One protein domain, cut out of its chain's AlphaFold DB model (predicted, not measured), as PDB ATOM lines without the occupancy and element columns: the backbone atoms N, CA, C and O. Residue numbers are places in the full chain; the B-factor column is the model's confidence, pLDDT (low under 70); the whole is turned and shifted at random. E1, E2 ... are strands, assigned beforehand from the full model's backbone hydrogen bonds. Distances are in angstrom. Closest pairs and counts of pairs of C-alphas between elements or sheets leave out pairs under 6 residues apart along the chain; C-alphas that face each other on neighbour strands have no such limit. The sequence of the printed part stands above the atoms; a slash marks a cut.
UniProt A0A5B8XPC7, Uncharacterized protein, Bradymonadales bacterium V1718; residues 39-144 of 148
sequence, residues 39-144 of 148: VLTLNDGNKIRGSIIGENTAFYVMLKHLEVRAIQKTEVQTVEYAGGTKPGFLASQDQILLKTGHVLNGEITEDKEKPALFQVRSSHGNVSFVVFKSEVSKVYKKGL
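What this domain is: This is residues 39 to 144 of the 148 residues of an uncharacterized protein of Bradymonadales bacterium V1718 (UniProt A0A5B8XPC7). Two strongly twisted sheets of five strands stand one after the other along the long axis as two lobes, each sheet folded round at a bent strand, E7 in one and E2 in the other. They are partly face to face where they meet, with E7 near E2, E3 and E4, while E1 with E5 and the tip of the hairpin E7 to E8 lie toward the two far ends. The 106 printed residues hold ten named strands, E1 to E10 along the chain, and no named helix; the class is all strand. The sheet orders are E9 E8 E7 E6 E10 and E4 E3 E2 E1 E5, both antiparallel. The whole is compact by its radius of gyration of the C-alphas, 14.1 A, yet elongated, with spans of 45 by 25 by 25 A.

Where its parts are: E7, residues 103 to 113, is the longest strand, 20.8 A from C-alpha 103 at (-22.689, -35.934, -47.561) to C-alpha 113. In its sheet are also E6, residues 94 to 98, E8, residues 116 to 122 and 19.6 A long, E9, residues 128 to 132, and E10, residues 136 to 141, ending at C-alpha 141 at (-32.293, -44.398, -50.092). The other sheet holds E1, residues 39 to 42, beginning at C-alpha 39 at (-7.873, -46.773, -53.009), E2, residues 47 to 55 and 17.9 A long, E3, residues 59 to 64, E4, residues 67 to 72, and E5, residues 76 to 80.

How they stand to each other: E7 bends by 105 degrees at residue 106; its pairing is staggered, with E6 over residues 103 to 106 and with E8 over 106 to 113. N 96 and O 104 are 2.9 A apart, and N 121 and O 107 2.8 A, both within hydrogen-bond range. E6 to E9 form a meander, each strand the antiparallel neighbour of the one before; edge strand E10 is the neighbour of E6, with N 95 and O 140 at 2.8 A. E1 to E4 form another meander, in which E2 bends by 84 degrees at residue 50; N 48 and O 40 are 2.8 A apart, and N 53 and O 61 2.9 A. Edge strand E5 is the neighbour of E1, with N 39 and O 80 at 2.8 A. The two sheets form a sandwich, two sheets face to face, with strands at 50 degrees to each other; the closest C-alphas of E4 and E7 are those of Ala 70 and Val 103, 6.1 A apart. E1 and E9 are apart.

The domain as a whole: The C-alphas farthest apart, those of Gly 45 and Lys 114, are 45.7 A apart. The printed part has no cut. The link from E5 to E6, residues 81 to 93, is long; the other links are tight. The mean pLDDT of the printed part is 92.4, and no printed residue is under 70.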
ATOM      1  N   VAL A  39      -8.536 -47.712 -52.107       95.94
ATOM      2  CA  VAL A  39      -7.873 -46.773 -53.009       95.94
ATOM      3  C   VAL A  39      -8.813 -46.433 -54.154       95.94
ATOM      4  O   VAL A  39      -9.203 -47.307 -54.927       95.94
ATOM      5  N   LEU A  40      -9.155 -45.152 -54.271       96.12
ATOM      6  CA  LEU A  40      -9.804 -44.600 -55.455       96.12
ATOM      7  C   LEU A  40      -8.736 -43.968 -56.340       96.12
ATOM      8  O   LEU A  40      -8.025 -43.065 -55.896       96.12
ATOM      9  N   THR A  41      -8.628 -44.437 -57.580       96.44
ATOM     10  CA  THR A  41      -7.824 -43.770 -58.609       96.44
ATOM     11  C   THR A  41      -8.758 -42.900 -59.434       96.44
ATOM     12  O   THR A  41      -9.723 -43.407 -60.005       96.44
ATOM     13  N   LEU A  42      -8.501 -41.595 -59.463       95.56
ATOM     14  CA  LEU A  42      -9.250 -40.632 -60.264       95.56
ATOM     15  C   LEU A  42      -8.807 -40.675 -61.733       95.56
ATOM     16  O   LEU A  42      -7.735 -41.185 -62.059       95.56
ATOM     17  N   ASN A  43      -9.614 -40.103 -62.625       94.19
ATOM     18  CA  ASN A  43      -9.327 -40.057 -64.065       94.19
ATOM     19  C   ASN A  43      -8.037 -39.297 -64.425       94.19
ATOM     20  O   ASN A  43      -7.471 -39.528 -65.491       94.19
ATOM     21  N   ASP A  44      -7.572 -38.404 -63.552       92.38
ATOM     22  CA  ASP A  44      -6.300 -37.683 -63.691       92.38
ATOM     23  C   ASP A  44      -5.089 -38.478 -63.152       92.38
ATOM     24  O   ASP A  44      -3.958 -37.993 -63.190       92.38
ATOM     25  N   GLY A  45      -5.308 -39.702 -62.659       93.06
ATOM     26  CA  GLY A  45      -4.293 -40.574 -62.072       93.06
ATOM     27  C   GLY A  45      -4.044 -40.348 -60.577       93.06
ATOM     28  O   GLY A  45      -3.307 -41.129 -59.965       93.06
ATOM     29  N   ASN A  46      -4.662 -39.334 -59.959       91.19
ATOM     30  CA  ASN A  46      -4.526 -39.096 -58.528       91.19
ATOM     31  C   ASN A  46      -5.133 -40.246 -57.724       91.19
ATOM     32  O   ASN A  46      -6.237 -40.717 -57.997       91.19
ATOM     33  N   LYS A  47      -4.412 -40.684 -56.688       92.88
ATOM     34  CA  LYS A  47      -4.850 -41.767 -55.803       92.88
ATOM     35  C   LYS A  47      -5.274 -41.221 -54.453       92.88
ATOM     36  O   LYS A  47      -4.476 -40.621 -53.733       92.88
ATOM     37  N   ILE A  48      -6.511 -41.503 -54.075       91.44
ATOM     38  CA  ILE A  48      -7.046 -41.192 -52.757       91.44
ATOM     39  C   ILE A  48      -7.048 -42.484 -51.945       91.44
ATOM     40  O   ILE A  48      -7.626 -43.484 -52.363       91.44
ATOM     41  N   ARG A  49      -6.390 -42.466 -50.783       92.00
ATOM     42  CA  ARG A  49      -6.358 -43.577 -49.820       92.00
ATOM     43  C   ARG A  49      -7.232 -43.249 -48.615       92.00
ATOM     44  O   ARG A  49      -7.103 -42.158 -48.057       92.00
ATOM     45  N   GLY A  50      -8.096 -44.179 -48.221       91.56
ATOM     46  CA  GLY A  50      -9.059 -44.003 -47.129       91.56
ATOM     47  C   GLY A  50     -10.023 -45.182 -47.036       91.56
ATOM     48  O   GLY A  50      -9.722 -46.258 -47.541       91.56
ATOM     49  N   SER A  51     -11.169 -44.990 -46.395       92.88
ATOM     50  CA  SER A  51     -12.218 -46.009 -46.302       92.88
ATOM     51  C   SER A  51     -13.431 -45.583 -47.114       92.88
ATOM     52  O   SER A  51     -13.965 -44.495 -46.905       92.88
ATOM     53  N   ILE A  52     -13.886 -46.432 -48.030       94.25
ATOM     54  CA  ILE A  52     -15.176 -46.268 -48.691       94.25
ATOM     55  C   ILE A  52     -16.226 -46.782 -47.720       94.25
ATOM     56  O   ILE A  52     -16.259 -47.958 -47.366       94.25
ATOM     57  N   ILE A  53     -17.074 -45.872 -47.265       92.31
ATOM     58  CA  ILE A  53     -18.039 -46.127 -46.196       92.31
ATOM     59  C   ILE A  53     -19.491 -46.120 -46.680       92.31
ATOM     60  O   ILE A  53     -20.414 -46.407 -45.918       92.31
ATOM     61  N   GLY A  54     -19.687 -45.798 -47.954       93.75
ATOM     62  CA  GLY A  54     -20.971 -45.833 -48.629       93.75
ATOM     63  C   GLY A  54     -20.801 -45.640 -50.132       93.75
ATOM     64  O   GLY A  54     -19.782 -45.139 -50.607       93.75
ATOM     65  N   GLU A  55     -21.809 -46.036 -50.892       95.25
ATOM     66  CA  GLU A  55     -21.947 -45.692 -52.302       95.25
ATOM     67  C   GLU A  55     -23.422 -45.535 -52.678       95.25
ATOM     68  O   GLU A  55     -24.312 -46.069 -52.015       95.25
ATOM     69  N   ASN A  56     -23.662 -44.874 -53.805       95.00
ATOM     70  CA  ASN A  56     -24.934 -44.904 -54.521       95.00
ATOM     71  C   ASN A  56     -24.690 -44.942 -56.035       95.00
ATOM     72  O   ASN A  56     -23.579 -45.209 -56.500       95.00
ATOM     73  N   THR A  57     -25.731 -44.704 -56.827       93.81
ATOM     74  CA  THR A  57     -25.645 -44.641 -58.292       93.81
ATOM     75  C   THR A  57     -24.755 -43.510 -58.826       93.81
ATOM     76  O   THR A  57     -24.230 -43.649 -59.926       93.81
ATOM     77  N   ALA A  58     -24.542 -42.428 -58.073       93.12
ATOM     78  CA  ALA A  58     -23.842 -41.220 -58.516       93.12
ATOM     79  C   ALA A  58     -22.424 -41.050 -57.936       93.12
ATOM     80  O   ALA A  58     -21.531 -40.585 -58.644       93.12
ATOM     81  N   PHE A  59     -22.187 -41.404 -56.671       94.75
ATOM     82  CA  PHE A  59     -20.917 -41.146 -55.985       94.75
ATOM     83  C   PHE A  59     -20.527 -42.240 -54.981       94.75
ATOM     84  O   PHE A  59     -21.345 -43.059 -54.551       94.75
ATOM     85  N   TYR A  60     -19.249 -42.235 -54.605       95.19
ATOM     86  CA  TYR A  60     -18.713 -42.922 -53.431       95.19
ATOM     87  C   TYR A  60     -18.672 -41.966 -52.239       95.19
ATOM     88  O   TYR A  60     -18.415 -40.775 -52.406       95.19
ATOM     89  N   VAL A  61     -18.888 -42.490 -51.033       93.56
ATOM     90  CA  VAL A  61     -18.655 -41.777 -49.773       93.56
ATOM     91  C   VAL A  61     -17.346 -42.275 -49.188       93.56
ATOM     92  O   VAL A  61     -17.228 -43.447 -48.825       93.56
ATOM     93  N   MET A  62     -16.364 -41.385 -49.095       92.44
ATOM     94  CA  MET A  62     -15.027 -41.713 -48.626       92.44
ATOM     95  C   MET A  62     -14.708 -40.991 -47.323       92.44
ATOM     96  O   MET A  62     -14.896 -39.781 -47.204       92.44
ATOM     97  N   LEU A  63     -14.210 -41.756 -46.357       89.56
ATOM     98  CA  LEU A  63     -13.719 -41.301 -45.067       89.56
ATOM     99  C   LEU A  63     -12.189 -41.307 -45.078       89.56
ATOM    100  O   LEU A  63     -11.562 -42.346 -45.306       89.56
ATOM    101  N   LYS A  64     -11.579 -40.161 -44.783       87.75
ATOM    102  CA  LYS A  64     -10.131 -40.026 -44.606       87.75
ATOM    103  C   LYS A  64      -9.861 -39.062 -43.455       87.75
ATOM    104  O   LYS A  64     -10.321 -37.932 -43.483       87.75
ATOM    105  N   HIS A  65      -9.132 -39.514 -42.433       84.38
ATOM    106  CA  HIS A  65      -8.791 -38.711 -41.245       84.38
ATOM    107  C   HIS A  65      -9.994 -37.974 -40.614       84.38
ATOM    108  O   HIS A  65      -9.898 -36.794 -40.301       84.38
ATOM    109  N   LEU A  66     -11.121 -38.677 -40.427       80.38
ATOM    110  CA  LEU A  66     -12.393 -38.142 -39.895       80.38
ATOM    111  C   LEU A  66     -13.134 -37.154 -40.809       80.38
ATOM    112  O   LEU A  66     -14.235 -36.723 -40.480       80.38
ATOM    113  N   GLU A  67     -12.582 -36.839 -41.973       83.88
ATOM    114  CA  GLU A  67     -13.252 -36.049 -42.993       83.88
ATOM    115  C   GLU A  67     -14.014 -36.977 -43.944       83.88
ATOM    116  O   GLU A  67     -13.479 -37.986 -44.413       83.88
ATOM    117  N   VAL A  68     -15.275 -36.641 -44.219       86.31
ATOM    118  CA  VAL A  68     -16.141 -37.379 -45.145       86.31
ATOM    119  C   VAL A  68     -16.346 -36.548 -46.405       86.31
ATOM    120  O   VAL A  68     -16.759 -35.390 -46.331       86.31
ATOM    121  N   ARG A  69     -16.099 -37.149 -47.572       87.88
ATOM    122  CA  ARG A  69     -16.334 -36.526 -48.881       87.88
ATOM    123  C   ARG A  69     -17.131 -37.440 -49.798       87.88
ATOM    124  O   ARG A  69     -16.968 -38.660 -49.773       87.88
ATOM    125  N   ALA A  70     -17.966 -36.826 -50.629       91.44
ATOM    126  CA  ALA A  70     -18.530 -37.472 -51.803       91.44
ATOM    127  C   ALA A  70     -17.540 -37.346 -52.970       91.44
ATOM    128  O   ALA A  70     -16.985 -36.272 -53.194       91.44
ATOM    129  N   ILE A  71     -17.326 -38.436 -53.703       92.12
ATOM    130  CA  ILE A  71     -16.471 -38.482 -54.896       92.12
ATOM    131  C   ILE A  71     -17.316 -39.036 -56.035       92.12
ATOM    132  O   ILE A  71     -17.818 -40.161 -55.927       92.12
ATOM    133  N   GLN A  72     -17.522 -38.263 -57.105       92.88
ATOM    134  CA  GLN A  72     -18.413 -38.702 -58.175       92.88
ATOM    135  C   GLN A  72     -17.850 -39.937 -58.873       92.88
ATOM    136  O   GLN A  72     -16.662 -40.016 -59.172       92.88
ATOM    137  N   LYS A  73     -18.719 -40.895 -59.206       94.94
ATOM    138  CA  LYS A  73     -18.308 -42.095 -59.950       94.94
ATOM    139  C   LYS A  73     -17.763 -41.754 -61.338       94.94
ATOM    140  O   LYS A  73     -16.912 -42.471 -61.843       94.94
ATOM    141  N   THR A  74     -18.216 -40.649 -61.925       95.06
ATOM    142  CA  THR A  74     -17.729 -40.115 -63.206       95.06
ATOM    143  C   THR A  74     -16.284 -39.618 -63.146       95.06
ATOM    144  O   THR A  74     -15.633 -39.563 -64.183       95.06
ATOM    145  N   GLU A  75     -15.770 -39.277 -61.961       93.81
ATOM    146  CA  GLU A  75     -14.392 -38.815 -61.737       93.81
ATOM    147  C   GLU A  75     -13.435 -39.972 -61.398       93.81
ATOM    148  O   GLU A  75     -12.218 -39.780 -61.373       93.81
ATOM    149  N   VAL A  76     -13.972 -41.169 -61.135       96.00
ATOM    150  CA  VAL A  76     -13.224 -42.345 -60.677       96.00
ATOM    151  C   VAL A  76     -12.925 -43.281 -61.842       96.00
ATOM    152  O   VAL A  76     -13.827 -43.759 -62.525       96.00
ATOM    153  N   GLN A  77     -11.650 -43.622 -61.988       97.06
ATOM    154  CA  GLN A  77     -11.166 -44.601 -62.949       97.06
ATOM    155  C   GLN A  77     -11.246 -46.028 -62.391       97.06
ATOM    156  O   GLN A  77     -11.769 -46.927 -63.048       97.06
ATOM    157  N   THR A  78     -10.717 -46.256 -61.183       97.31
ATOM    158  CA  THR A  78     -10.686 -47.585 -60.552       97.31
ATOM    159  C   THR A  78     -10.896 -47.519 -59.043       97.31
ATOM    160  O   THR A  78     -10.622 -46.506 -58.396       97.31
ATOM    161  N   VAL A  79     -11.366 -48.640 -58.484       97.38
ATOM    162  CA  VAL A  79     -11.516 -48.853 -57.041       97.38
ATOM    163  C   VAL A  79     -10.788 -50.127 -56.635       97.38
ATOM    164  O   VAL A  79     -11.119 -51.211 -57.113       97.38
ATOM    165  N   GLU A  80      -9.833 -50.002 -55.720       96.81
ATOM    166  CA  GLU A  80      -9.164 -51.127 -55.071       96.81
ATOM    167  C   GLU A  80      -9.643 -51.197 -53.619       96.81
ATOM    168  O   GLU A  80      -9.367 -50.297 -52.829       96.81
ATOM    169  N   TYR A  81     -10.378 -52.248 -53.256       95.88
ATOM    170  CA  TYR A  81     -10.865 -52.410 -51.884       95.88
ATOM    171  C   TYR A  81      -9.785 -53.017 -50.986       95.88
ATOM    172  O   TYR A  81      -9.094 -53.956 -51.386       95.88
ATOM    173  N   ALA A  82      -9.699 -52.562 -49.737       93.12
ATOM    174  CA  ALA A  82      -8.749 -53.059 -48.738       93.12
ATOM    175  C   ALA A  82      -8.840 -54.585 -48.531       93.12
ATOM    176  O   ALA A  82      -7.830 -55.261 -48.306       93.12
ATOM    177  N   GLY A  83     -10.061 -55.128 -48.611       90.69
ATOM    178  CA  GLY A  83     -10.356 -56.560 -48.515       90.69
ATOM    179  C   GLY A  83     -10.220 -57.332 -49.833       90.69
ATOM    180  O   GLY A  83     -10.523 -58.519 -49.866       90.69
ATOM    181  N   GLY A  84      -9.813 -56.677 -50.925       93.56
ATOM    182  CA  GLY A  84      -9.740 -57.243 -52.276       93.56
ATOM    183  C   GLY A  84     -11.088 -57.348 -52.996       93.56
ATOM    184  O   GLY A  84     -11.127 -57.394 -54.222       93.56
ATOM    185  N   THR A  85     -12.202 -57.333 -52.262       93.75
ATOM    186  CA  THR A  85     -13.560 -57.369 -52.811       93.75
ATOM    187  C   THR A  85     -14.416 -56.241 -52.251       93.75
ATOM    188  O   THR A  85     -14.182 -55.731 -51.154       93.75
ATOM    189  N   LYS A  86     -15.426 -55.848 -53.029       93.56
ATOM    190  CA  LYS A  86     -16.384 -54.814 -52.648       93.56
ATOM    191  C   LYS A  86     -17.252 -55.284 -51.472       93.56
ATOM    192  O   LYS A  86     -17.928 -56.307 -51.610       93.56
ATOM    193  N   PRO A  87     -17.326 -54.528 -50.365       91.12
ATOM    194  CA  PRO A  87     -18.250 -54.842 -49.285       91.12
ATOM    195  C   PRO A  87     -19.717 -54.694 -49.721       91.12
ATOM    196  O   PRO A  87     -20.101 -53.695 -50.329       91.12
ATOM    197  N   GLY A  88     -20.563 -55.667 -49.368       89.69
ATOM    198  CA  GLY A  88     -21.983 -55.671 -49.754       89.69
ATOM    199  C   GLY A  88     -22.844 -54.598 -49.073       89.69
ATOM    200  O   GLY A  88     -23.930 -54.292 -49.551       89.69
ATOM    201  N   PHE A  89     -22.365 -54.002 -47.977       89.06
ATOM    202  CA  PHE A  89     -23.112 -53.004 -47.203       89.06
ATOM    203  C   PHE A  89     -23.006 -51.577 -47.758       89.06
ATOM    204  O   PHE A  89     -23.722 -50.694 -47.298       89.06
ATOM    205  N   LEU A  90     -22.122 -51.306 -48.728       90.56
ATOM    206  CA  LEU A  90     -21.856 -49.923 -49.152       90.56
ATOM    207  C   LEU A  90     -23.097 -49.222 -49.723       90.56
ATOM    208  O   LEU A  90     -23.275 -48.027 -49.515       90.56
ATOM    209  N   ALA A  91     -23.978 -49.968 -50.388       90.31
ATOM    210  CA  ALA A  91     -25.230 -49.445 -50.924       90.31
ATOM    211  C   ALA A  91     -26.418 -49.585 -49.953       90.31
ATOM    212  O   ALA A  91     -27.528 -49.202 -50.299       90.31
ATOM    213  N   SER A  92     -26.241 -50.153 -48.753       89.56
ATOM    214  CA  SER A  92     -27.373 -50.407 -47.848       89.56
ATOM    215  C   SER A  92     -27.772 -49.194 -47.007       89.56
ATOM    216  O   SER A  92     -28.786 -49.256 -46.317       89.56
ATOM    217  N   GLN A  93     -26.972 -48.129 -47.028       91.12
ATOM    218  CA  GLN A  93     -27.184 -46.916 -46.242       91.12
ATOM    219  C   GLN A  93     -27.892 -45.838 -47.065       91.12
ATOM    220  O   GLN A  93     -27.779 -45.787 -48.294       91.12
ATOM    221  N   ASP A  94     -28.616 -44.971 -46.368       95.19
ATOM    222  CA  ASP A  94     -29.181 -43.756 -46.929       95.19
ATOM    223  C   ASP A  94     -28.128 -42.651 -46.936       95.19
ATOM    224  O   ASP A  94     -27.292 -42.543 -46.033       95.19
ATOM    225  N   GLN A  95     -28.177 -41.806 -47.961       95.38
ATOM    226  CA  GLN A  95     -27.257 -40.693 -48.123       95.38
ATOM    227  C   GLN A  95     -28.007 -39.422 -48.502       95.38
ATOM    228  O   GLN A  95     -28.860 -39.424 -49.389       95.38
ATOM    229  N   ILE A  96     -27.647 -38.313 -47.863       95.00
ATOM    230  CA  ILE A  96     -28.138 -36.980 -48.212       95.00
ATOM    231  C   ILE A  96     -26.955 -36.147 -48.685       95.00
ATOM    232  O   ILE A  96     -26.046 -35.860 -47.907       95.00
ATOM    233  N   LEU A  97     -26.976 -35.752 -49.957       93.06
ATOM    234  CA  LEU A  97     -26.029 -34.796 -50.518       93.06
ATOM    235  C   LEU A  97     -26.556 -33.383 -50.278       93.06
ATOM    236  O   LEU A  97     -27.642 -33.028 -50.743       93.06
ATOM    237  N   LEU A  98     -25.779 -32.569 -49.575       92.31
ATOM    238  CA  LEU A  98     -26.095 -31.170 -49.314       92.31
ATOM    239  C   LEU A  98     -25.668 -30.290 -50.490       92.31
ATOM    240  O   LEU A  98     -24.751 -30.630 -51.232       92.31
ATOM    241  N   LYS A  99     -26.283 -29.113 -50.626       88.94
ATOM    242  CA  LYS A  99     -25.890 -28.102 -51.627       88.94
ATOM    243  C   LYS A  99     -24.453 -27.602 -51.449       88.94
ATOM    244  O   LYS A  99     -23.846 -27.128 -52.399       88.94
ATOM    245  N   THR A 100     -23.898 -27.747 -50.247       84.75
ATOM    246  CA  THR A 100     -22.484 -27.476 -49.947       84.75
ATOM    247  C   THR A 100     -21.541 -28.579 -50.438       84.75
ATOM    248  O   THR A 100     -20.328 -28.429 -50.328       84.75
ATOM    249  N   GLY A 101     -22.081 -29.702 -50.927       82.25
ATOM    250  CA  GLY A 101     -21.330 -30.877 -51.362       82.25
ATOM    251  C   GLY A 101     -20.915 -31.847 -50.260       82.25
ATOM    252  O   GLY A 101     -20.332 -32.894 -50.538       82.25
ATOM    253  N   HIS A 102     -21.227 -31.533 -49.003       86.62
ATOM    254  CA  HIS A 102     -21.088 -32.492 -47.914       86.62
ATOM    255  C   HIS A 102     -22.138 -33.592 -48.040       86.62
ATOM    256  O   HIS A 102     -23.248 -33.362 -48.523       86.62
ATOM    257  N   VAL A 103     -21.791 -34.783 -47.564       91.12
ATOM    258  CA  VAL A 103     -22.689 -35.934 -47.561       91.12
ATOM    259  C   VAL A 103     -22.926 -36.410 -46.136       91.12
ATOM    260  O   VAL A 103     -21.987 -36.639 -45.375       91.12
ATOM    261  N   LEU A 104     -24.199 -36.572 -45.787       92.44
ATOM    262  CA  LEU A 104     -24.616 -37.317 -44.607       92.44
ATOM    263  C   LEU A 104     -24.828 -38.766 -45.036       92.44
ATOM    264  O   LEU A 104     -25.552 -39.006 -45.996       92.44
ATOM    265  N   ASN A 105     -24.197 -39.712 -44.348       92.06
ATOM    266  CA  ASN A 105     -24.270 -41.142 -44.645       92.06
ATOM    267  C   ASN A 105     -24.767 -41.881 -43.395       92.06
ATOM    268  O   ASN A 105     -24.198 -41.708 -42.311       92.06
ATOM    269  N   GLY A 106     -25.846 -42.652 -43.520       92.75
ATOM    270  CA  GLY A 106     -26.513 -43.235 -42.362       92.75
ATOM    271  C   GLY A 106     -27.897 -43.803 -42.655       92.75
ATOM    272  O   GLY A 106     -28.121 -44.418 -43.690       92.75
ATOM    273  N   GLU A 107     -28.817 -43.625 -41.715       94.69
ATOM    274  CA  GLU A 107     -30.219 -44.037 -41.826       94.69
ATOM    275  C   GLU A 107     -31.114 -42.810 -41.669       94.69
ATOM    276  O   GLU A 107     -30.991 -42.078 -40.681       94.69
ATOM    277  N   ILE A 108     -32.017 -42.575 -42.624       95.75
ATOM    278  CA  ILE A 108     -33.035 -41.530 -42.489       95.75
ATOM    279  C   ILE A 108     -34.113 -42.052 -41.538       95.75
ATOM    280  O   ILE A 108     -34.901 -42.926 -41.890       95.75
ATOM    281  N   THR A 109     -34.150 -41.510 -40.323       95.94
ATOM    282  CA  THR A 109     -35.120 -41.901 -39.291       95.94
ATOM    283  C   THR A 109     -36.389 -41.056 -39.339       95.94
ATOM    284  O   THR A 109     -37.436 -41.505 -38.880       95.94
ATOM    285  N   GLU A 110     -36.313 -39.842 -39.892       96.00
ATOM    286  CA  GLU A 110     -37.479 -38.993 -40.151       96.00
ATOM    287  C   GLU A 110     -37.372 -38.288 -41.510       96.00
ATOM    288  O   GLU A 110     -36.303 -37.806 -41.886       96.00
ATOM    289  N   ASP A 111     -38.506 -38.180 -42.202       95.94
ATOM    290  CA  ASP A 111     -38.715 -37.446 -43.456       95.94
ATOM    291  C   ASP A 111     -40.021 -36.649 -43.286       95.94
ATOM    292  O   ASP A 111     -41.118 -37.208 -43.366       95.94
ATOM    293  N   LYS A 112     -39.911 -35.375 -42.887       95.12
ATOM    294  CA  LYS A 112     -41.047 -34.516 -42.516       95.12
ATOM    295  C   LYS A 112     -41.284 -33.450 -43.575       95.12
ATOM    296  O   LYS A 112     -40.355 -32.786 -44.021       95.12
ATOM    297  N   GLU A 113     -42.557 -33.214 -43.884       94.69
ATOM    298  CA  GLU A 113     -42.991 -32.116 -44.761       94.69
ATOM    299  C   GLU A 113     -43.177 -30.790 -44.009       94.69
ATOM    300  O   GLU A 113     -43.035 -29.712 -44.589       94.69
ATOM    301  N   LYS A 114     -43.510 -30.837 -42.709       93.44
ATOM    302  CA  LYS A 114     -43.757 -29.647 -41.874       93.44
ATOM    303  C   LYS A 114     -43.257 -29.851 -40.430       93.44
ATOM    304  O   LYS A 114     -43.882 -30.618 -39.697       93.44
ATOM    305  N   PRO A 115     -42.193 -29.143 -39.994       89.88
ATOM    306  CA  PRO A 115     -41.252 -28.401 -40.843       89.88
ATOM    307  C   PRO A 115     -40.568 -29.334 -41.858       89.88
ATOM    308  O   PRO A 115     -40.398 -30.517 -41.581       89.88
ATOM    309  N   ALA A 116     -40.206 -28.805 -43.030       96.25
ATOM    310  CA  ALA A 116     -39.601 -29.578 -44.114       96.25
ATOM    311  C   ALA A 116     -38.150 -29.965 -43.774       96.25
ATOM    312  O   ALA A 116     -37.225 -29.171 -43.977       96.25
ATOM    313  N   LEU A 117     -37.942 -31.164 -43.225       96.94
ATOM    314  CA  LEU A 117     -36.633 -31.627 -42.757       96.94
ATOM    315  C   LEU A 117     -36.466 -33.144 -42.842       96.94
ATOM    316  O   LEU A 117     -37.439 -33.893 -42.908       96.94
ATOM    317  N   PHE A 118     -35.212 -33.573 -42.761       97.62
ATOM    318  CA  PHE A 118     -34.831 -34.944 -42.460       97.62
ATOM    319  C   PHE A 118     -34.147 -35.034 -41.105       97.62
ATOM    320  O   PHE A 118     -33.424 -34.117 -40.703       97.62
ATOM    321  N   GLN A 119     -34.300 -36.187 -40.462       96.69
ATOM    322  CA  GLN A 119     -33.415 -36.627 -39.394       96.69
ATOM    323  C   GLN A 119     -32.618 -37.838 -39.871       96.69
ATOM    324  O   GLN A 119     -33.195 -38.818 -40.345       96.69
ATOM    325  N   VAL A 120     -31.295 -37.765 -39.746       95.19
ATOM    326  CA  VAL A 120     -30.370 -38.811 -40.191       95.19
ATOM    327  C   VAL A 120     -29.545 -39.293 -39.012       95.19
ATOM    328  O   VAL A 120     -28.805 -38.510 -38.417       95.19
ATOM    329  N   ARG A 121     -29.624 -40.584 -38.698       94.19
ATOM    330  CA  ARG A 121     -28.722 -41.234 -37.748       94.19
ATOM    331  C   ARG A 121     -27.444 -41.637 -38.476       94.19
ATOM    332  O   ARG A 121     -27.504 -42.416 -39.422       94.19
ATOM    333  N   SER A 122     -26.301 -41.108 -38.046       89.06
ATOM    334  CA  SER A 122     -25.003 -41.400 -38.661       89.06
ATOM    335  C   SER A 122     -24.661 -42.884 -38.578       89.06
ATOM    336  O   SER A 122     -24.844 -43.515 -37.537       89.06
ATOM    337  N   SER A 123     -24.093 -43.435 -39.649       83.19
ATOM    338  CA  SER A 123     -23.478 -44.767 -39.610       83.19
ATOM    339  C   SER A 123     -22.069 -44.767 -39.005       83.19
ATOM    340  O   SER A 123     -21.537 -45.829 -38.696       83.19
ATOM    341  N   HIS A 124     -21.467 -43.585 -38.817       75.00
ATOM    342  CA  HIS A 124     -20.071 -43.402 -38.395       75.00
ATOM    343  C   HIS A 124     -19.955 -42.612 -37.086       75.00
ATOM    344  O   HIS A 124     -19.037 -41.820 -36.889       75.00
ATOM    345  N   GLY A 125     -20.913 -42.810 -36.183       71.00
ATOM    346  CA  GLY A 125     -20.935 -42.206 -34.854       71.00
ATOM    347  C   GLY A 125     -22.325 -42.290 -34.239       71.00
ATOM    348  O   GLY A 125     -23.315 -42.414 -34.954       71.00
ATOM    349  N   ASN A 126     -22.428 -42.200 -32.914       80.88
ATOM    350  CA  ASN A 126     -23.724 -42.203 -32.231       80.88
ATOM    351  C   ASN A 126     -24.336 -40.791 -32.203       80.88
ATOM    352  O   ASN A 126     -24.567 -40.217 -31.142       80.88
ATOM    353  N   VAL A 127     -24.505 -40.201 -33.389       87.94
ATOM    354  CA  VAL A 127     -25.003 -38.835 -33.578       87.94
ATOM    355  C   VAL A 127     -26.124 -38.813 -34.608       87.94
ATOM    356  O   VAL A 127     -26.082 -39.534 -35.609       87.94
ATOM    357  N   SER A 128     -27.112 -37.957 -34.362       92.81
ATOM    358  CA  SER A 128     -28.208 -37.689 -35.287       92.81
ATOM    359  C   SER A 128     -28.113 -36.255 -35.787       92.81
ATOM    360  O   SER A 128     -27.930 -35.328 -35.000       92.81
ATOM    361  N   PHE A 129     -28.259 -36.081 -37.093       92.88
ATOM    362  CA  PHE A 129     -28.277 -34.784 -37.750       92.88
ATOM    363  C   PHE A 129     -29.705 -34.425 -38.137       92.88
ATOM    364  O   PHE A 129     -30.456 -35.280 -38.604       92.88
ATOM    365  N   VAL A 130     -30.057 -33.154 -37.978       95.75
ATOM    366  CA  VAL A 130     -31.272 -32.579 -38.557       95.75
ATOM    367  C   VAL A 130     -30.847 -31.714 -39.729       95.75
ATOM    368  O   VAL A 130     -29.980 -30.853 -39.572       95.75
ATOM    369  N   VAL A 131     -31.444 -31.938 -40.897       95.69
ATOM    370  CA  VAL A 131     -31.169 -31.126 -42.082       95.69
ATOM    371  C   VAL A 131     -32.468 -30.659 -42.711       95.69
ATOM    372  O   VAL A 131     -33.387 -31.445 -42.929       95.69
ATOM    373  N   PHE A 132     -32.565 -29.365 -42.994       96.88
ATOM    374  CA  PHE A 132     -33.729 -28.817 -43.679       96.88
ATOM    375  C   PHE A 132     -33.710 -29.232 -45.149       96.88
ATOM    376  O   PHE A 132     -32.656 -29.185 -45.788       96.88
ATOM    377  N   LYS A 133     -34.876 -29.583 -45.710       97.06
ATOM    378  CA  LYS A 133     -35.001 -29.970 -47.130       97.06
ATOM    379  C   LYS A 133     -34.480 -28.872 -48.073       97.06
ATOM    380  O   LYS A 133     -33.989 -29.180 -49.154       97.06
ATOM    381  N   SER A 134     -34.493 -27.607 -47.639       96.38
ATOM    382  CA  SER A 134     -33.925 -26.468 -48.376       96.38
ATOM    383  C   SER A 134     -32.415 -26.558 -48.617       96.38
ATOM    384  O   SER A 134     -31.939 -25.994 -49.601       96.38
ATOM    385  N   GLU A 135     -31.668 -27.267 -47.770       95.62
ATOM    386  CA  GLU A 135     -30.208 -27.425 -47.872       95.62
ATOM    387  C   GLU A 135     -29.802 -28.665 -48.675       95.62
ATOM    388  O   GLU A 135     -28.625 -28.858 -48.995       95.62
ATOM    389  N   VAL A 136     -30.770 -29.518 -49.006       95.12
ATOM    390  CA  VAL A 136     -30.524 -30.789 -49.677       95.12
ATOM    391  C   VAL A 136     -30.456 -30.580 -51.184       95.12
ATOM    392  O   VAL A 136     -31.288 -29.902 -51.784       95.12
ATOM    393  N   SER A 137     -29.438 -31.173 -51.799       94.50
ATOM    394  CA  SER A 137     -29.322 -31.271 -53.250       94.50
ATOM    395  C   SER A 137     -29.956 -32.558 -53.764       94.50
ATOM    396  O   SER A 137     -30.686 -32.507 -54.750       94.50
ATOM    397  N   LYS A 138     -29.652 -33.703 -53.139       95.69
ATOM    398  CA  LYS A 138     -30.148 -35.027 -53.539       95.69
ATOM    399  C   LYS A 138     -30.254 -35.966 -52.342       95.69
ATOM    400  O   LYS A 138     -29.455 -35.870 -51.410       95.69
ATOM    401  N   VAL A 139     -31.188 -36.910 -52.413       96.38
ATOM    402  CA  VAL A 139     -31.351 -37.986 -51.429       96.38
ATOM    403  C   VAL A 139     -31.213 -39.324 -52.130       96.38
ATOM    404  O   VAL A 139     -31.759 -39.529 -53.212       96.38
ATOM    405  N   TYR A 140     -30.505 -40.241 -51.488       96.38
ATOM    406  CA  TYR A 140     -30.371 -41.620 -51.911       96.38
ATOM    407  C   TYR A 140     -30.845 -42.518 -50.776       96.38
ATOM    408  O   TYR A 140     -30.342 -42.409 -49.661       96.38
ATOM    409  N   LYS A 141     -31.808 -43.398 -51.048       95.31
ATOM    410  CA  LYS A 141     -32.293 -44.398 -50.092       95.31
ATOM    411  C   LYS A 141     -31.799 -45.764 -50.543       95.31
ATOM    412  O   LYS A 141     -32.102 -46.182 -51.661       95.31
ATOM    413  N   LYS A 142     -30.998 -46.436 -49.710       93.00
ATOM    414  CA  LYS A 142     -30.343 -47.719 -50.049       93.00
ATOM    415  C   LYS A 142     -29.673 -47.701 -51.436       93.00
ATOM    416  O   LYS A 142     -29.929 -48.550 -52.291       93.00
ATOM    417  N   GLY A 143     -28.864 -46.670 -51.677       90.62
ATOM    418  CA  GLY A 143     -28.093 -46.503 -52.911       90.62
ATOM    419  C   GLY A 143     -28.873 -46.004 -54.137       90.62
ATOM    420  O   GLY A 143     -28.244 -45.736 -55.162       90.62
ATOM    421  N   LEU A 144     -30.198 -45.837 -54.057       94.56
ATOM    422  CA  LEU A 144     -31.044 -45.367 -55.162       94.56
ATOM    423  C   LEU A 144     -31.492 -43.922 -54.950       94.56
ATOM    424  O   LEU A 144     -31.908 -43.564 -53.853       94.56
TER     425      LEU A 144